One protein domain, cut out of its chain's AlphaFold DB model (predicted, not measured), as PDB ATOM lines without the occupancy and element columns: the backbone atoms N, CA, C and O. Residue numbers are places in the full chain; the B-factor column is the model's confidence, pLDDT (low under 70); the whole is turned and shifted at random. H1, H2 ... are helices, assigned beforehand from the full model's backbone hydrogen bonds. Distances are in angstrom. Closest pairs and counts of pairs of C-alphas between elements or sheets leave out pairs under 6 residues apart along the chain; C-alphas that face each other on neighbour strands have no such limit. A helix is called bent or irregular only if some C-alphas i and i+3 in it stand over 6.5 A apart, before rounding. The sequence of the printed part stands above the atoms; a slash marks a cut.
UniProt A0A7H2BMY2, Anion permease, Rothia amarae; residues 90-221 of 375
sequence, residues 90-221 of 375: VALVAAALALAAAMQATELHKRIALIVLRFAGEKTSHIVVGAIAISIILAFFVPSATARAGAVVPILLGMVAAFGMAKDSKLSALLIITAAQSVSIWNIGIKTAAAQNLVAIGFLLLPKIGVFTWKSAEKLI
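AT A GLANCE: This is residues 90 to 221 of the 375 residues of the protein "Anion permease" of Rothia amarae (UniProt A0A7H2BMY2). An elongated, all-helix body has two lobes end to end along its longest axis: a bundle of four helices, H2 to H5, running up and down, each against the one before it in the chain, and a smaller group in which H7 and H8 pack on H1. The short H6 lies on the way from the bundle back to that group and packs on the end of H3. The printed part has 132 residues with eight named helices, H1 to H8 in chain order, and no named strand. It is compact, with a radius of gyration of the C-alphas of 15.9 A and spans of 46 by 29 by 23 A.

IN THESE COORDINATES: H1 takes residues 90 to 105, 22.4 A from C-alpha 90 at (-24.781, 39.897, -0.227) to its last C-alpha. H2 is residues 108 to 117, 14.3 A. H3 is residues 124 to 141, 26.0 A. H4 is residues 145 to 162, 25.7 A, and irregular, but only just: C-alphas 151 and 154 are 6.6 A apart. H5, the longest, is residues 170 to 189, 27.7 A, beginning with C-alpha 170 at (-56.206, 32.049, -26.679). H6 is residues 191 to 194, H7 residues 198 to 204, and H8 residues 214 to 220, ending with C-alpha 220 at (-25.832, 44.120, -16.921).

HOW THE PARTS SIT: H3 is the hub, touching H2, H4, H5 and H6. H2 and H3 form a helical hairpin at a shallow tilt of 29 degrees, the closest C-alphas being those of Ala 113 and Ile 134, 5.8 A apart. H3 and H4 form another at 25 degrees, where H3 touches with residues 131 to 139 alone; the closest C-alphas, of Leu 138 and Arg 148, are 6.5 A apart. H4 and H5 form a third at 21 degrees, with the C-alphas of Ala 145 and Val 183 closest at 6.0 A. H3 and H5 touch and run the same way at a shallow tilt of 29 degrees; their closest C-alphas, of Ser 135 and Val 183, are 5.5 A apart. H2 and H5 are apart. H3 touches H6 with residues 139 to 141 alone, the C-alphas of Ala 139 and Ala 193 being closest at 5.6 A. H1 touches H7 at a shallow tilt of 22 degrees, the same way, closest at the C-alphas of Ala 95 and Leu 198, 5.6 A. With residues 98 to 105 alone H1 touches H8, about perpendicular at 88 degrees; the C-alphas of Ala 101 and Leu 220 are closest at 5.0 A. H1 is close to but not clearly touching H2, the closest C-alphas, of Met 103 and His 109, being 6.1 A apart. Every O i to N i+4 pair is within hydrogen-bond range in H1, H2 and H7; the figures are 12 of 14 in H3 and in H4, 15 of 16 in H5 and 2 of 3 in H8, while H6 is too short for such a pair.

THE WHOLE: The two C-alphas farthest apart, of Lys 170 and Pro 207, are 48.7 A apart. The printed part has no cut and no long link. Mean pLDDT of the printed part is 79.2; residues 117, 191 to 203 and 207 to 208 are under 70.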
ATOM      1  N   VAL A  90     -24.980  38.916   0.858       75.44
ATOM      2  CA  VAL A  90     -24.781  39.897  -0.227       75.44
ATOM      3  C   VAL A  90     -23.775  39.390  -1.254       75.44
ATOM      4  O   VAL A  90     -24.008  39.542  -2.452       75.44
ATOM      5  N   ALA A  91     -22.694  38.737  -0.818       75.75
ATOM      6  CA  ALA A  91     -21.703  38.168  -1.730       75.75
ATOM      7  C   ALA A  91     -22.317  37.103  -2.659       75.75
ATOM      8  O   ALA A  91     -22.048  37.083  -3.861       75.75
ATOM      9  N   LEU A  92     -23.202  36.261  -2.126       70.50
ATOM     10  CA  LEU A  92     -23.938  35.258  -2.892       70.50
ATOM     11  C   LEU A  92     -24.934  35.894  -3.879       70.50
ATOM     12  O   LEU A  92     -25.024  35.457  -5.023       70.50
ATOM     13  N   VAL A  93     -25.616  36.979  -3.496       71.81
ATOM     14  CA  VAL A  93     -26.486  37.739  -4.413       71.81
ATOM     15  C   VAL A  93     -25.678  38.427  -5.520       71.81
ATOM     16  O   VAL A  93     -26.068  38.377  -6.686       71.81
ATOM     17  N   ALA A  94     -24.534  39.038  -5.197       76.75
ATOM     18  CA  ALA A  94     -23.632  39.607  -6.200       76.75
ATOM     19  C   ALA A  94     -23.198  38.535  -7.204       76.75
ATOM     20  O   ALA A  94     -23.175  38.781  -8.414       76.75
ATOM     21  N   ALA A  95     -22.932  37.327  -6.700       73.94
ATOM     22  CA  ALA A  95     -22.572  36.204  -7.534       73.94
ATOM     23  C   ALA A  95     -23.689  35.817  -8.520       73.94
ATOM     24  O   ALA A  95     -23.445  35.637  -9.718       73.94
ATOM     25  N   ALA A  96     -24.935  35.786  -8.042       71.31
ATOM     26  CA  ALA A  96     -26.123  35.598  -8.872       71.31
ATOM     27  C   ALA A  96     -26.182  36.561 -10.042       71.31
ATOM     28  O   ALA A  96     -26.337  36.159 -11.198       71.31
ATOM     29  N   LEU A  97     -26.058  37.847  -9.727       76.62
ATOM     30  CA  LEU A  97     -26.250  38.918 -10.687       76.62
ATOM     31  C   LEU A  97     -25.136  38.921 -11.735       76.62
ATOM     32  O   LEU A  97     -25.420  39.115 -12.916       76.62
ATOM     33  N   ALA A  98     -23.894  38.640 -11.336       77.81
ATOM     34  CA  ALA A  98     -22.770  38.524 -12.262       77.81
ATOM     35  C   ALA A  98     -22.923  37.329 -13.215       77.81
ATOM     36  O   ALA A  98     -22.687  37.456 -14.418       77.81
ATOM     37  N   LEU A  99     -23.375  36.178 -12.710       76.38
ATOM     38  CA  LEU A  99     -23.625  35.001 -13.538       76.38
ATOM     39  C   LEU A  99     -24.806  35.236 -14.503       76.38
ATOM     40  O   LEU A  99     -24.706  34.919 -15.690       76.38
ATOM     41  N   ALA A 100     -25.891  35.864 -14.033       74.62
ATOM     42  CA  ALA A 100     -26.997  36.303 -14.886       74.62
ATOM     43  C   ALA A 100     -26.520  37.251 -15.997       74.62
ATOM     44  O   ALA A 100     -26.886  37.065 -17.158       74.62
ATOM     45  N   ALA A 101     -25.667  38.224 -15.664       77.81
ATOM     46  CA  ALA A 101     -25.067  39.141 -16.628       77.81
ATOM     47  C   ALA A 101     -24.235  38.405 -17.688       77.81
ATOM     48  O   ALA A 101     -24.372  38.696 -18.876       77.81
ATOM     49  N   ALA A 102     -23.434  37.410 -17.294       78.06
ATOM     50  CA  ALA A 102     -22.647  36.596 -18.224       78.06
ATOM     51  C   ALA A 102     -23.541  35.850 -19.227       78.06
ATOM     52  O   ALA A 102     -23.299  35.850 -20.436       78.06
ATOM     53  N   MET A 103     -24.629  35.246 -18.742       77.94
ATOM     54  CA  MET A 103     -25.602  34.572 -19.605       77.94
ATOM     55  C   MET A 103     -26.352  35.525 -20.517       77.94
ATOM     56  O   MET A 103     -26.661  35.152 -21.651       77.94
ATOM     57  N   GLN A 104     -26.651  36.732 -20.038       78.06
ATOM     58  CA  GLN A 104     -27.281  37.756 -20.853       78.06
ATOM     59  C   GLN A 104     -26.338  38.209 -21.972       78.06
ATOM     60  O   GLN A 104     -26.746  38.236 -23.130       78.06
ATOM     61  N   ALA A 105     -25.072  38.483 -21.643       81.56
ATOM     62  CA  ALA A 105     -24.050  38.933 -22.585       81.56
ATOM     63  C   ALA A 105     -23.736  37.897 -23.675       81.56
ATOM     64  O   ALA A 105     -23.511  38.257 -24.826       81.56
ATOM     65  N   THR A 106     -23.726  36.611 -23.320       82.56
ATOM     66  CA  THR A 106     -23.418  35.506 -24.249       82.56
ATOM     67  C   THR A 106     -24.632  35.005 -25.032       82.56
ATOM     68  O   THR A 106     -24.501  34.140 -25.899       82.56
ATOM     69  N   GLU A 107     -25.827  35.501 -24.701       83.25
ATOM     70  CA  GLU A 107     -27.112  34.999 -25.195       83.25
ATOM     71  C   GLU A 107     -27.340  33.494 -24.970       83.25
ATOM     72  O   GLU A 107     -28.202  32.882 -25.605       83.25
ATOM     73  N   LEU A 108     -26.609  32.883 -24.030       82.06
ATOM     74  CA  LEU A 108     -26.712  31.452 -23.735       82.06
ATOM     75  C   LEU A 108     -28.151  31.056 -23.372       82.06
ATOM     76  O   LEU A 108     -28.652  30.034 -23.837       82.06
ATOM     77  N   HIS A 109     -28.842  31.918 -22.624       76.06
ATOM     78  CA  HIS A 109     -30.258  31.778 -22.281       76.06
ATOM     79  C   HIS A 109     -31.161  31.609 -23.520       76.06
ATOM     80  O   HIS A 109     -32.031  30.738 -23.525       76.06
ATOM     81  N   LYS A 110     -30.928  32.372 -24.602       77.94
ATOM     82  CA  LYS A 110     -31.681  32.248 -25.864       77.94
ATOM     83  C   LYS A 110     -31.332  30.963 -26.609       77.94
ATOM     84  O   LYS A 110     -32.229  30.280 -27.094       77.94
ATOM     85  N   ARG A 111     -30.044  30.607 -26.675       83.94
ATOM     86  CA  ARG A 111     -29.582  29.383 -27.357       83.94
ATOM     87  C   ARG A 111     -30.180  28.131 -26.718       83.94
ATOM     88  O   ARG A 111     -30.722  27.292 -27.431       83.94
ATOM     89  N   ILE A 112     -30.141  28.037 -25.386       78.56
ATOM     90  CA  ILE A 112     -30.754  26.929 -24.639       78.56
ATOM     91  C   ILE A 112     -32.264  26.882 -24.904       78.56
ATOM     92  O   ILE A 112     -32.790  25.817 -25.221       78.56
ATOM     93  N   ALA A 113     -32.956  28.027 -24.845       72.12
ATOM     94  CA  ALA A 113     -34.394  28.085 -25.104       72.12
ATOM     95  C   ALA A 113     -34.766  27.584 -26.514       72.12
ATOM     96  O   ALA A 113     -35.685  26.779 -26.656       72.12
ATOM     97  N   LEU A 114     -34.021  27.996 -27.545       79.00
ATOM     98  CA  LEU A 114     -34.231  27.548 -28.927       79.00
ATOM     99  C   LEU A 114     -33.956  26.048 -29.107       79.00
ATOM    100  O   LEU A 114     -34.722  25.362 -29.783       79.00
ATOM    101  N   ILE A 115     -32.896  25.523 -28.482       80.75
ATOM    102  CA  ILE A 115     -32.570  24.089 -28.539       80.75
ATOM    103  C   ILE A 115     -33.702  23.254 -27.949       80.75
ATOM    104  O   ILE A 115     -34.037  22.220 -28.513       80.75
ATOM    105  N   VAL A 116     -34.297  23.679 -26.837       72.94
ATOM    106  CA  VAL A 116     -35.398  22.934 -26.217       72.94
ATOM    107  C   VAL A 116     -36.669  23.038 -27.068       72.94
ATOM    108  O   VAL A 116     -37.348  22.032 -27.271       72.94
ATOM    109  N   LEU A 117     -36.966  24.209 -27.646       69.69
ATOM    110  CA  LEU A 117     -38.153  24.391 -28.493       69.69
ATOM    111  C   LEU A 117     -38.119  23.623 -29.805       69.69
ATOM    112  O   LEU A 117     -39.181  23.236 -30.287       69.69
ATOM    113  N   ARG A 118     -36.938  23.328 -30.358       78.25
ATOM    114  CA  ARG A 118     -36.843  22.496 -31.568       78.25
ATOM    115  C   ARG A 118     -37.487  21.113 -31.385       78.25
ATOM    116  O   ARG A 118     -37.856  20.478 -32.364       78.25
ATOM    117  N   PHE A 119     -37.620  20.649 -30.139       71.62
ATOM    118  CA  PHE A 119     -38.229  19.365 -29.794       71.62
ATOM    119  C   PHE A 119     -39.729  19.456 -29.484       71.62
ATOM    120  O   PHE A 119     -40.376  18.425 -29.314       71.62
ATOM    121  N   ALA A 120     -40.298  20.662 -29.413       73.06
ATOM    122  CA  ALA A 120     -41.700  20.865 -29.059       73.06
ATOM    123  C   ALA A 120     -42.676  20.508 -30.200       73.06
ATOM    124  O   ALA A 120     -43.860  20.321 -29.945       73.06
ATOM    125  N   GLY A 121     -42.206  20.360 -31.443       71.50
ATOM    126  CA  GLY A 121     -43.050  19.992 -32.587       71.50
ATOM    127  C   GLY A 121     -44.176  20.998 -32.880       71.50
ATOM    128  O   GLY A 121     -44.102  22.162 -32.495       71.50
ATOM    129  N   GLU A 122     -45.224  20.545 -33.576       72.56
ATOM    130  CA  GLU A 122     -46.288  21.419 -34.113       72.56
ATOM    131  C   GLU A 122     -47.601  21.389 -33.308       72.56
ATOM    132  O   GLU A 122     -48.480  22.227 -33.499       72.56
ATOM    133  N   LYS A 123     -47.765  20.427 -32.388       81.56
ATOM    134  CA  LYS A 123     -48.993  20.300 -31.588       81.56
ATOM    135  C   LYS A 123     -48.989  21.286 -30.422       81.56
ATOM    136  O   LYS A 123     -48.053  21.302 -29.625       81.56
ATOM    137  N   THR A 124     -50.099  21.997 -30.224       80.00
ATOM    138  CA  THR A 124     -50.301  22.940 -29.106       80.00
ATOM    139  C   THR A 124     -49.909  22.374 -27.738       80.00
ATOM    140  O   THR A 124     -49.232  23.049 -26.967       80.00
ATOM    141  N   SER A 125     -50.294  21.132 -27.429       83.19
ATOM    142  CA  SER A 125     -49.961  20.490 -26.148       83.19
ATOM    143  C   SER A 125     -48.454  20.308 -25.959       83.19
ATOM    144  O   SER A 125     -47.940  20.552 -24.870       83.19
ATOM    145  N   HIS A 126     -47.733  19.938 -27.016       83.81
ATOM    146  CA  HIS A 126     -46.285  19.770 -26.964       83.81
ATOM    147  C   HIS A 126     -45.564  21.117 -26.833       83.81
ATOM    148  O   HIS A 126     -44.564  21.202 -26.128       83.81
ATOM    149  N   ILE A 127     -46.103  22.188 -27.424       82.19
ATOM    150  CA  ILE A 127     -45.556  23.547 -27.284       82.19
ATOM    151  C   ILE A 127     -45.716  24.060 -25.850       82.19
ATOM    152  O   ILE A 127     -44.780  24.634 -25.299       82.19
ATOM    153  N   VAL A 128     -46.862  23.804 -25.210       86.44
ATOM    154  CA  VAL A 128     -47.074  24.131 -23.788       86.44
ATOM    155  C   VAL A 128     -46.096  23.356 -22.900       86.44
ATOM    156  O   VAL A 128     -45.446  23.950 -22.041       86.44
ATOM    157  N   VAL A 129     -45.934  22.047 -23.131       86.25
ATOM    158  CA  VAL A 129     -44.944  21.224 -22.411       86.25
ATOM    159  C   VAL A 129     -43.525  21.744 -22.650       86.25
ATOM    160  O   VAL A 129     -42.753  21.860 -21.702       86.25
ATOM    161  N   GLY A 130     -43.203  22.136 -23.884       84.38
ATOM    162  CA  GLY A 130     -41.945  22.784 -24.237       84.38
ATOM    163  C   GLY A 130     -41.716  24.071 -23.442       84.38
ATOM    164  O   GLY A 130     -40.663  24.226 -22.833       84.38
ATOM    165  N   ALA A 131     -42.712  24.958 -23.359       82.81
ATOM    166  CA  ALA A 131     -42.643  26.200 -22.581       82.81
ATOM    167  C   ALA A 131     -42.336  25.958 -21.089       82.81
ATOM    168  O   ALA A 131     -41.520  26.669 -20.487       82.81
ATOM    169  N   ILE A 132     -42.945  24.924 -20.500       89.31
ATOM    170  CA  ILE A 132     -42.681  24.502 -19.118       89.31
ATOM    171  C   ILE A 132     -41.261  23.931 -18.997       89.31
ATOM    172  O   ILE A 132     -40.501  24.355 -18.126       89.31
ATOM    173  N   ALA A 133     -40.872  23.020 -19.892       87.94
ATOM    174  CA  ALA A 133     -39.565  22.365 -19.879       87.94
ATOM    175  C   ALA A 133     -38.406  23.362 -20.022       87.94
ATOM    176  O   ALA A 133     -37.421  23.269 -19.292       87.94
ATOM    177  N   ILE A 134     -38.534  24.367 -20.895       86.25
ATOM    178  CA  ILE A 134     -37.536  25.441 -21.018       86.25
ATOM    179  C   ILE A 134     -37.418  26.202 -19.706       86.25
ATOM    180  O   ILE A 134     -36.311  26.496 -19.270       86.25
ATOM    181  N   SER A 135     -38.548  26.521 -19.070       84.56
ATOM    182  CA  SER A 135     -38.556  27.268 -17.812       84.56
ATOM    183  C   SER A 135     -37.842  26.495 -16.697       84.56
ATOM    184  O   SER A 135     -37.092  27.106 -15.939       84.56
ATOM    185  N   ILE A 136     -38.015  25.167 -16.648       87.19
ATOM    186  CA  ILE A 136     -37.288  24.259 -15.741       87.19
ATOM    187  C   ILE A 136     -35.793  24.290 -16.038       87.19
ATOM    188  O   ILE A 136     -34.988  24.577 -15.158       87.19
ATOM    189  N   ILE A 137     -35.415  24.007 -17.286       85.69
ATOM    190  CA  ILE A 137     -34.013  23.894 -17.694       85.69
ATOM    191  C   ILE A 137     -33.299  25.220 -17.444       85.69
ATOM    192  O   ILE A 137     -32.276  25.255 -16.767       85.69
ATOM    193  N   LEU A 138     -33.869  26.333 -17.913       82.06
ATOM    194  CA  LEU A 138     -33.299  27.654 -17.692       82.06
ATOM    195  C   LEU A 138     -33.225  28.015 -16.209       82.06
ATOM    196  O   LEU A 138     -32.350  28.794 -15.864       82.06
ATOM    197  N   ALA A 139     -34.085  27.495 -15.328       82.25
ATOM    198  CA  ALA A 139     -33.985  27.786 -13.896       82.25
ATOM    199  C   ALA A 139     -32.689  27.247 -13.270       82.25
ATOM    200  O   ALA A 139     -32.148  27.896 -12.382       82.25
ATOM    201  N   PHE A 140     -32.139  26.134 -13.769       78.38
ATOM    202  CA  PHE A 140     -30.844  25.618 -13.302       78.38
ATOM    203  C   PHE A 140     -29.653  26.455 -13.766       78.38
ATOM    204  O   PHE A 140     -28.635  26.504 -13.079       78.38
ATOM    205  N   PHE A 141     -29.768  27.095 -14.930       74.12
ATOM    206  CA  PHE A 141     -28.649  27.815 -15.532       74.12
ATOM    207  C   PHE A 141     -28.734  29.315 -15.295       74.12
ATOM    208  O   PHE A 141     -27.740  29.895 -14.900       74.12
ATOM    209  N   VAL A 142     -29.898  29.938 -15.493       74.00
ATOM    210  CA  VAL A 142     -30.111  31.393 -15.518       74.00
ATOM    211  C   VAL A 142     -30.727  31.876 -14.197       74.00
ATOM    212  O   VAL A 142     -31.934  31.715 -13.993       74.00
ATOM    213  N   PRO A 143     -29.968  32.559 -13.323       72.94
ATOM    214  CA  PRO A 143     -30.422  32.958 -11.996       72.94
ATOM    215  C   PRO A 143     -31.156  34.305 -11.979       72.94
ATOM    216  O   PRO A 143     -30.977  35.144 -11.101       72.94
ATOM    217  N   SER A 144     -31.967  34.561 -13.002       75.88
ATOM    218  CA  SER A 144     -32.782  35.768 -13.089       75.88
ATOM    219  C   SER A 144     -34.110  35.425 -13.736       75.88
ATOM    220  O   SER A 144     -34.173  35.077 -14.915       75.88
ATOM    221  N   ALA A 145     -35.184  35.536 -12.956       80.50
ATOM    222  CA  ALA A 145     -36.543  35.280 -13.419       80.50
ATOM    223  C   ALA A 145     -36.897  36.164 -14.625       80.50
ATOM    224  O   ALA A 145     -37.407  35.674 -15.631       80.50
ATOM    225  N   THR A 146     -36.552  37.451 -14.558       79.50
ATOM    226  CA  THR A 146     -36.772  38.408 -15.646       79.50
ATOM    227  C   THR A 146     -35.964  38.051 -16.889       79.50
ATOM    228  O   THR A 146     -36.511  38.115 -17.987       79.50
ATOM    229  N   ALA A 147     -34.707  37.609 -16.747       75.00
ATOM    230  CA  ALA A 147     -33.898  37.175 -17.889       75.00
ATOM    231  C   ALA A 147     -34.466  35.904 -18.540       75.00
ATOM    232  O   ALA A 147     -34.557  35.828 -19.763       75.00
ATOM    233  N   ARG A 148     -34.920  34.927 -17.741       86.19
ATOM    234  CA  ARG A 148     -35.583  33.716 -18.258       86.19
ATOM    235  C   ARG A 148     -36.871  34.051 -18.997       86.19
ATOM    236  O   ARG A 148     -37.056  33.594 -20.121       86.19
ATOM    237  N   ALA A 149     -37.734  34.880 -18.414       86.19
ATOM    238  CA  ALA A 149     -38.958  35.317 -19.080       86.19
ATOM    239  C   ALA A 149     -38.657  36.114 -20.358       86.19
ATOM    240  O   ALA A 149     -39.255  35.839 -21.393       86.19
ATOM    241  N   GLY A 150     -37.681  37.024 -20.327       81.44
ATOM    242  CA  GLY A 150     -37.217  37.761 -21.506       81.44
ATOM    243  C   GLY A 150     -36.614  36.872 -22.599       81.44
ATOM    244  O   GLY A 150     -36.672  37.236 -23.770       81.44
ATOM    245  N   ALA A 151     -36.085  35.696 -22.249       83.38
ATOM    246  CA  ALA A 151     -35.656  34.683 -23.210       83.38
ATOM    247  C   ALA A 151     -36.854  33.988 -23.864       83.38
ATOM    248  O   ALA A 151     -36.922  33.861 -25.081       83.38
ATOM    249  N   VAL A 152     -37.790  33.516 -23.038       87.69
ATOM    250  CA  VAL A 152     -38.851  32.592 -23.454       87.69
ATOM    251  C   VAL A 152     -40.000  33.324 -24.146       87.69
ATOM    252  O   VAL A 152     -40.488  32.862 -25.175       87.69
ATOM    253  N   VAL A 153     -40.418  34.481 -23.625       90.44
ATOM    254  CA  VAL A 153     -41.602  35.216 -24.099       90.44
ATOM    255  C   VAL A 153     -41.498  35.621 -25.579       90.44
ATOM    256  O   VAL A 153     -42.427  35.305 -26.323       90.44
ATOM    257  N   PRO A 154     -40.404  36.245 -26.067       85.00
ATOM    258  CA  PRO A 154     -40.287  36.594 -27.484       85.00
ATOM    259  C   PRO A 154     -40.295  35.373 -28.404       85.00
ATOM    260  O   PRO A 154     -40.860  35.438 -29.491       85.00
ATOM    261  N   ILE A 155     -39.705  34.254 -27.971       85.31
ATOM    262  CA  ILE A 155     -39.671  33.037 -28.785       85.31
ATOM    263  C   ILE A 155     -41.079  32.446 -28.905       85.31
ATOM    264  O   ILE A 155     -41.513  32.125 -30.008       85.31
ATOM    265  N   LEU A 156     -41.827  32.374 -27.799       88.06
ATOM    266  CA  LEU A 156     -43.216  31.916 -27.820       88.06
ATOM    267  C   LEU A 156     -44.108  32.825 -28.677       88.06
ATOM    268  O   LEU A 156     -44.940  32.318 -29.423       88.06
ATOM    269  N   LEU A 157     -43.910  34.148 -28.638       87.00
ATOM    270  CA  LEU A 157     -44.605  35.076 -29.539       87.00
ATOM    271  C   LEU A 157     -44.243  34.840 -31.011       87.00
ATOM    272  O   LEU A 157     -45.127  34.863 -31.865       87.00
ATOM    273  N   GLY A 158     -42.967  34.585 -31.309       83.19
ATOM    274  CA  GLY A 158     -42.519  34.217 -32.653       83.19
ATOM    275  C   GLY A 158     -43.177  32.928 -33.149       83.19
ATOM    276  O   GLY A 158     -43.612  32.866 -34.295       83.19
ATOM    277  N   MET A 159     -43.336  31.931 -32.275       81.38
ATOM    278  CA  MET A 159     -44.063  30.699 -32.598       81.38
ATOM    279  C   MET A 159     -45.547  30.962 -32.862       81.38
ATOM    280  O   MET A 159     -46.078  30.474 -33.852       81.38
ATOM    281  N   VAL A 160     -46.216  31.763 -32.024       86.31
ATOM    282  CA  VAL A 160     -47.617  32.170 -32.246       86.31
ATOM    283  C   VAL A 160     -47.777  32.830 -33.619       86.31
ATOM    284  O   VAL A 160     -48.689  32.471 -34.364       86.31
ATOM    285  N   ALA A 161     -46.869  33.740 -33.978       84.38
ATOM    286  CA  ALA A 161     -46.871  34.392 -35.283       84.38
ATOM    287  C   ALA A 161     -46.630  33.399 -36.434       84.38
ATOM    288  O   ALA A 161     -47.297  33.491 -37.461       84.38
ATOM    289  N   ALA A 162     -45.737  32.419 -36.257       81.31
ATOM    290  CA  ALA A 162     -45.477  31.373 -37.250       81.31
ATOM    291  C   ALA A 162     -46.700  30.474 -37.513       81.31
ATOM    292  O   ALA A 162     -46.891  30.018 -38.637       81.31
ATOM    293  N   PHE A 163     -47.570  30.278 -36.516       82.31
ATOM    294  CA  PHE A 163     -48.866  29.608 -36.688       82.31
ATOM    295  C   PHE A 163     -49.951  30.502 -37.318       82.31
ATOM    296  O   PHE A 163     -51.104  30.084 -37.410       82.31
ATOM    297  N   GLY A 164     -49.626  31.737 -37.721       83.44
ATOM    298  CA  GLY A 164     -50.585  32.692 -38.284       83.44
ATOM    299  C   GLY A 164     -51.622  33.193 -37.273       83.44
ATOM    300  O   GLY A 164     -52.675  33.697 -37.657       83.44
ATOM    301  N   MET A 165     -51.356  33.028 -35.975       87.00
ATOM    302  CA  MET A 165     -52.294  33.365 -34.908       87.00
ATOM    303  C   MET A 165     -52.110  34.811 -34.446       87.00
ATOM    304  O   MET A 165     -50.994  35.328 -34.364       87.00
ATOM    305  N   ALA A 166     -53.217  35.456 -34.073       88.62
ATOM    306  CA  ALA A 166     -53.184  36.789 -33.484       88.62
ATOM    307  C   ALA A 166     -52.456  36.793 -32.127       88.62
ATOM    308  O   ALA A 166     -52.481  35.814 -31.369       88.62
ATOM    309  N   LYS A 167     -51.831  37.928 -31.802       87.69
ATOM    310  CA  LYS A 167     -51.039  38.111 -30.576       87.69
ATOM    311  C   LYS A 167     -51.867  37.955 -29.299       87.69
ATOM    312  O   LYS A 167     -51.339  37.487 -28.300       87.69
ATOM    313  N   ASP A 168     -53.141  38.311 -29.344       89.00
ATOM    314  CA  ASP A 168     -54.125  38.223 -28.261       89.00
ATOM    315  C   ASP A 168     -54.979  36.939 -28.331       89.00
ATOM    316  O   ASP A 168     -55.965  36.778 -27.608       89.00
ATOM    317  N   SER A 169     -54.601  35.987 -29.195       92.88
ATOM    318  CA  SER A 169     -55.286  34.700 -29.309       92.88
ATOM    319  C   SER A 169     -55.221  33.890 -28.010       92.88
ATOM    320  O   SER A 169     -54.297  34.007 -27.201       92.88
ATOM    321  N   LYS A 170     -56.175  32.964 -27.837       91.81
ATOM    322  CA  LYS A 170     -56.206  32.049 -26.679       91.81
ATOM    323  C   LYS A 170     -54.918  31.230 -26.539       91.81
ATOM    324  O   LYS A 170     -54.495  30.966 -25.418       91.81
ATOM    325  N   LEU A 171     -54.308  30.839 -27.661       88.62
ATOM    326  CA  LEU A 171     -53.038  30.113 -27.675       88.62
ATOM    327  C   LEU A 171     -51.897  30.989 -27.153       88.62
ATOM    328  O   LEU A 171     -51.128  30.544 -26.307       88.62
ATOM    329  N   SER A 172     -51.819  32.238 -27.616       91.56
ATOM    330  CA  SER A 172     -50.824  33.200 -27.142       91.56
ATOM    331  C   SER A 172     -50.958  33.444 -25.642       91.56
ATOM    332  O   SER A 172     -49.997  33.258 -24.897       91.56
ATOM    333  N   ALA A 173     -52.177  33.731 -25.173       94.19
ATOM    334  CA  ALA A 173     -52.453  33.890 -23.752       94.19
ATOM    335  C   ALA A 173     -52.014  32.655 -22.950       94.19
ATOM    336  O   ALA A 173     -51.317  32.791 -21.947       94.19
ATOM    337  N   LEU A 174     -52.358  31.446 -23.411       93.38
ATOM    338  CA  LEU A 174     -51.969  30.196 -22.758       93.38
ATOM    339  C   LEU A 174     -50.445  30.054 -22.652       93.38
ATOM    340  O   LEU A 174     -49.940  29.790 -21.563       93.38
ATOM    341  N   LEU A 175     -49.713  30.240 -23.750       91.94
ATOM    342  CA  LEU A 175     -48.262  30.056 -23.789       91.94
ATOM    343  C   LEU A 175     -47.527  31.090 -22.934       91.94
ATOM    344  O   LEU A 175     -46.658  30.730 -22.138       91.94
ATOM    345  N   ILE A 176     -47.899  32.363 -23.056       93.75
ATOM    346  CA  ILE A 176     -47.221  33.452 -22.354       93.75
ATOM    347  C   ILE A 176     -47.531  33.423 -20.849       93.75
ATOM    348  O   ILE A 176     -46.613  33.577 -20.041       93.75
ATOM    349  N   ILE A 177     -48.781  33.143 -20.450       94.81
ATOM    350  CA  ILE A 177     -49.126  32.944 -19.031       94.81
ATOM    351  C   ILE A 177     -48.383  31.726 -18.477       94.81
ATOM    352  O   ILE A 177     -47.794  31.813 -17.400       94.81
ATOM    353  N   THR A 178     -48.355  30.609 -19.214       94.00
ATOM    354  CA  THR A 178     -47.646  29.394 -18.783       94.00
ATOM    355  C   THR A 178     -46.166  29.670 -18.560       94.00
ATOM    356  O   THR A 178     -45.625  29.245 -17.541       94.00
ATOM    357  N   ALA A 179     -45.507  30.412 -19.452       91.94
ATOM    358  CA  ALA A 179     -44.106  30.782 -19.286       91.94
ATOM    359  C   ALA A 179     -43.877  31.650 -18.039       91.94
ATOM    360  O   ALA A 179     -42.996  31.348 -17.236       91.94
ATOM    361  N   ALA A 180     -44.695  32.688 -17.834       92.12
ATOM    362  CA  ALA A 180     -44.581  33.576 -16.675       92.12
ATOM    363  C   ALA A 180     -44.800  32.832 -15.342       92.12
ATOM    364  O   ALA A 180     -44.000  32.962 -14.407       92.12
ATOM    365  N   GLN A 181     -45.837  31.991 -15.273       93.94
ATOM    366  CA  GLN A 181     -46.128  31.174 -14.094       93.94
ATOM    367  C   GLN A 181     -45.040  30.120 -13.865       93.94
ATOM    368  O   GLN A 181     -44.559  29.978 -12.746       93.94
ATOM    369  N   SER A 182     -44.574  29.437 -14.917       92.00
ATOM    370  CA  SER A 182     -43.510  28.427 -14.809       92.00
ATOM    371  C   SER A 182     -42.207  29.032 -14.295       92.00
ATOM    372  O   SER A 182     -41.585  28.479 -13.393       92.00
ATOM    373  N   VAL A 183     -41.806  30.200 -14.809       88.62
ATOM    374  CA  VAL A 183     -40.626  30.924 -14.312       88.62
ATOM    375  C   VAL A 183     -40.753  31.236 -12.818       88.62
ATOM    376  O   VAL A 183     -39.760  31.108 -12.098       88.62
ATOM    377  N   SER A 184     -41.949  31.613 -12.360       88.00
ATOM    378  CA  SER A 184     -42.226  31.928 -10.955       88.00
ATOM    379  C   SER A 184     -42.253  30.674 -10.069       88.00
ATOM    380  O   SER A 184     -41.653  30.675  -9.000       88.00
ATOM    381  N   ILE A 185     -42.848  29.572 -10.534       89.62
ATOM    382  CA  ILE A 185     -42.862  28.280  -9.828       89.62
ATOM    383  C   ILE A 185     -41.435  27.759  -9.619       89.62
ATOM    384  O   ILE A 185     -41.077  27.339  -8.522       89.62
ATOM    385  N   TRP A 186     -40.577  27.825 -10.637       86.06
ATOM    386  CA  TRP A 186     -39.217  27.291 -10.525       86.06
ATOM    387  C   TRP A 186     -38.243  28.195  -9.759       86.06
ATOM    388  O   TRP A 186     -37.212  27.701  -9.308       86.06
ATOM    389  N   ASN A 187     -38.594  29.464  -9.498       77.19
ATOM    390  CA  ASN A 187     -37.903  30.266  -8.473       77.19
ATOM    391  C   ASN A 187     -38.086  29.685  -7.065       77.19
ATOM    392  O   ASN A 187     -37.197  29.817  -6.229       77.19
ATOM    393  N   ILE A 188     -39.235  29.055  -6.808       79.12
ATOM    394  CA  ILE A 188     -39.519  28.366  -5.547       79.12
ATOM    395  C   ILE A 188     -38.806  27.012  -5.561       79.12
ATOM    396  O   ILE A 188     -38.078  26.693  -4.631       79.12
ATOM    397  N   GLY A 189     -38.978  26.226  -6.628       75.62
ATOM    398  CA  GLY A 189     -38.484  24.846  -6.688       75.62
ATOM    399  C   GLY A 189     -36.958  24.692  -6.667       75.62
ATOM    400  O   GLY A 189     -36.458  23.720  -6.106       75.62
ATOM    401  N   ILE A 190     -36.201  25.627  -7.253       74.56
ATOM    402  CA  ILE A 190     -34.738  25.526  -7.388       74.56
ATOM    403  C   ILE A 190     -34.090  26.751  -6.737       74.56
ATOM    404  O   ILE A 190     -33.851  27.765  -7.388       74.56
ATOM    405  N   LYS A 191     -33.749  26.666  -5.443       60.44
ATOM    406  CA  LYS A 191     -33.080  27.776  -4.731       60.44
ATOM    407  C   LYS A 191     -31.688  28.106  -5.276       60.44
ATOM    408  O   LYS A 191     -31.253  29.237  -5.121       60.44
ATOM    409  N   THR A 192     -30.988  27.173  -5.929       54.94
ATOM    410  CA  THR A 192     -29.706  27.455  -6.614       54.94
ATOM    411  C   THR A 192     -29.876  28.333  -7.853       54.94
ATOM    412  O   THR A 192     -28.936  29.020  -8.241       54.94
ATOM    413  N   ALA A 193     -31.099  28.465  -8.384       49.53
ATOM    414  CA  ALA A 193     -31.446  29.567  -9.279       49.53
ATOM    415  C   ALA A 193     -31.262  30.944  -8.597       49.53
ATOM    416  O   ALA A 193     -31.287  31.967  -9.270       49.53
ATOM    417  N   ALA A 194     -31.064  30.982  -7.275       44.41
ATOM    418  CA  ALA A 194     -30.789  32.158  -6.457       44.41
ATOM    419  C   ALA A 194     -29.469  32.080  -5.647       44.41
ATOM    420  O   ALA A 194     -29.156  33.050  -4.966       44.41
ATOM    421  N   ALA A 195     -28.690  30.988  -5.720       44.34
ATOM    422  CA  ALA A 195     -27.443  30.818  -4.959       44.34
ATOM    423  C   ALA A 195     -26.280  30.321  -5.832       44.34
ATOM    424  O   ALA A 195     -26.375  29.260  -6.447       44.34
ATOM    425  N   GLN A 196     -25.185  31.089  -5.892       55.69
ATOM    426  CA  GLN A 196     -24.117  30.920  -6.883       55.69
ATOM    427  C   GLN A 196     -22.729  30.977  -6.254       55.69
ATOM    428  O   GLN A 196     -22.488  31.625  -5.238       55.69
ATOM    429  N   ASN A 197     -21.801  30.291  -6.919       57.53
ATOM    430  CA  ASN A 197     -20.416  30.149  -6.505       57.53
ATOM    431  C   ASN A 197     -19.563  31.334  -6.996       57.53
ATOM    432  O   ASN A 197     -19.409  31.537  -8.202       57.53
ATOM    433  N   LEU A 198     -18.955  32.069  -6.059       57.75
ATOM    434  CA  LEU A 198     -18.044  33.189  -6.327       57.75
ATOM    435  C   LEU A 198     -16.847  32.798  -7.212       57.75
ATOM    436  O   LEU A 198     -16.407  33.592  -8.043       57.75
ATOM    437  N   VAL A 199     -16.363  31.557  -7.098       57.97
ATOM    438  CA  VAL A 199     -15.229  31.045  -7.884       57.97
ATOM    439  C   VAL A 199     -15.571  30.979  -9.374       57.97
ATOM    440  O   VAL A 199     -14.746  31.338 -10.213       57.97
ATOM    441  N   ALA A 200     -16.801  30.590  -9.722       62.31
ATOM    442  CA  ALA A 200     -17.232  30.485 -11.115       62.31
ATOM    443  C   ALA A 200     -17.191  31.846 -11.830       62.31
ATOM    444  O   ALA A 200     -16.807  31.927 -12.992       62.31
ATOM    445  N   ILE A 201     -17.517  32.932 -11.129       65.56
ATOM    446  CA  ILE A 201     -17.477  34.291 -11.690       65.56
ATOM    447  C   ILE A 201     -16.050  34.752 -11.930       65.56
ATOM    448  O   ILE A 201     -15.788  35.368 -12.961       65.56
ATOM    449  N   GLY A 202     -15.135  34.412 -11.016       61.81
ATOM    450  CA  GLY A 202     -13.708  34.663 -11.193       61.81
ATOM    451  C   GLY A 202     -13.209  34.105 -12.525       61.81
ATOM    452  O   GLY A 202     -12.590  34.836 -13.291       61.81
ATOM    453  N   PHE A 203     -13.577  32.863 -12.856       68.94
ATOM    454  CA  PHE A 203     -13.253  32.250 -14.149       68.94
ATOM    455  C   PHE A 203     -13.944  32.928 -15.338       68.94
ATOM    456  O   PHE A 203     -13.310  33.145 -16.371       68.94
ATOM    457  N   LEU A 204     -15.223  33.297 -15.208       71.75
ATOM    458  CA  LEU A 204     -15.979  33.932 -16.294       71.75
ATOM    459  C   LEU A 204     -15.449  35.325 -16.673       71.75
ATOM    460  O   LEU A 204     -15.626  35.731 -17.821       71.75
ATOM    461  N   LEU A 205     -14.810  36.029 -15.735       71.50
ATOM    462  CA  LEU A 205     -14.267  37.381 -15.907       71.50
ATOM    463  C   LEU A 205     -12.747  37.419 -16.151       71.50
ATOM    464  O   LEU A 205     -12.183  38.512 -16.239       71.50
ATOM    465  N   LEU A 206     -12.072  36.262 -16.257       76.06
ATOM    466  CA  LEU A 206     -10.619  36.217 -16.437       76.06
ATOM    467  C   LEU A 206     -10.177  37.027 -17.669       76.06
ATOM    468  O   LEU A 206     -10.735  36.850 -18.758       76.06
ATOM    469  N   PRO A 207      -9.130  37.862 -17.559       67.81
ATOM    470  CA  PRO A 207      -8.571  38.552 -18.713       67.81
ATOM    471  C   PRO A 207      -8.154  37.547 -19.795       67.81
ATOM    472  O   PRO A 207      -7.472  36.569 -19.501       67.81
ATOM    473  N   LYS A 208      -8.548  37.793 -21.053       66.06
ATOM    474  CA  LYS A 208      -8.241  36.978 -22.254       66.06
ATOM    475  C   LYS A 208      -8.848  35.561 -22.316       66.06
ATOM    476  O   LYS A 208      -8.909  35.019 -23.412       66.06
ATOM    477  N   ILE A 209      -9.289  34.981 -21.198       70.38
ATOM    478  CA  ILE A 209      -9.821  33.602 -21.114       70.38
ATOM    479  C   ILE A 209     -11.325  33.589 -20.791       70.38
ATOM    480  O   ILE A 209     -12.045  32.684 -21.207       70.38
ATOM    481  N   GLY A 210     -11.801  34.592 -20.050       70.56
ATOM    482  CA  GLY A 210     -13.189  34.721 -19.624       70.56
ATOM    483  C   GLY A 210     -14.171  34.883 -20.785       70.56
ATOM    484  O   GLY A 210     -13.820  35.284 -21.893       70.56
ATOM    485  N   VAL A 211     -15.438  34.581 -20.512       77.94
ATOM    486  CA  VAL A 211     -16.513  34.527 -21.520       77.94
ATOM    487  C   VAL A 211     -17.152  35.904 -21.750       77.94
ATOM    488  O   VAL A 211     -17.863  36.109 -22.731       77.94
ATOM    489  N   PHE A 212     -16.913  36.867 -20.850       80.62
ATOM    490  CA  PHE A 212     -17.379  38.251 -20.961       80.62
ATOM    491  C   PHE A 212     -16.487  39.215 -20.161       80.62
ATOM    492  O   PHE A 212     -15.754  38.807 -19.263       80.62
ATOM    493  N   THR A 213     -16.521  40.510 -20.495       83.75
ATOM    494  CA  THR A 213     -15.666  41.524 -19.847       83.75
ATOM    495  C   THR A 213     -16.330  42.141 -18.619       83.75
ATOM    496  O   THR A 213     -17.557  42.248 -18.574       83.75
ATOM    497  N   TRP A 214     -15.535  42.663 -17.675       82.25
ATOM    498  CA  TRP A 214     -16.056  43.460 -16.554       82.25
ATOM    499  C   TRP A 214     -16.922  44.635 -17.025       82.25
ATOM    500  O   TRP A 214     -18.006  44.846 -16.500       82.25
ATOM    501  N   LYS A 215     -16.506  45.341 -18.084       84.69
ATOM    502  CA  LYS A 215     -17.268  46.463 -18.658       84.69
ATOM    503  C   LYS A 215     -18.650  46.038 -19.170       84.69
ATOM    504  O   LYS A 215     -19.593  46.826 -19.137       84.69
ATOM    505  N   SER A 216     -18.775  44.807 -19.667       83.44
ATOM    506  CA  SER A 216     -20.069  44.219 -20.035       83.44
ATOM    507  C   SER A 216     -20.855  43.792 -18.795       83.44
ATOM    508  O   SER A 216     -22.056  44.033 -18.728       83.44
ATOM    509  N   ALA A 217     -20.181  43.188 -17.813       81.00
ATOM    510  CA  ALA A 217     -20.774  42.746 -16.555       81.00
ATOM    511  C   ALA A 217     -21.401  43.904 -15.778       81.00
ATOM    512  O   ALA A 217     -22.577  43.855 -15.438       81.00
ATOM    513  N   GLU A 218     -20.635  44.970 -15.573       84.81
ATOM    514  CA  GLU A 218     -21.016  46.168 -14.831       84.81
ATOM    515  C   GLU A 218     -22.324  46.779 -15.345       84.81
ATOM    516  O   GLU A 218     -23.160  47.195 -14.549       84.81
ATOM    517  N   LYS A 219     -22.529  46.779 -16.667       85.12
ATOM    518  CA  LYS A 219     -23.738  47.317 -17.308       85.12
ATOM    519  C   LYS A 219     -24.969  46.424 -17.164       85.12
ATOM    520  O   LYS A 219     -26.086  46.908 -17.312       85.12
ATOM    521  N   LEU A 220     -24.768  45.125 -16.959       80.69
ATOM    522  CA  LEU A 220     -25.832  44.120 -16.921       80.69
ATOM    523  C   LEU A 220     -26.202  43.711 -15.489       80.69
ATOM    524  O   LEU A 220     -27.315  43.243 -15.253       80.69
ATOM    525  N   ILE A 221     -25.286  43.880 -14.533       81.06
ATOM    526  CA  ILE A 221     -25.529  43.633 -13.113       81.06
ATOM    527  C   ILE A 221     -26.504  44.685 -12.575       81.06
ATOM    528  O   ILE A 221     -26.296  45.890 -12.705       81.06
TER     529      ILE A 221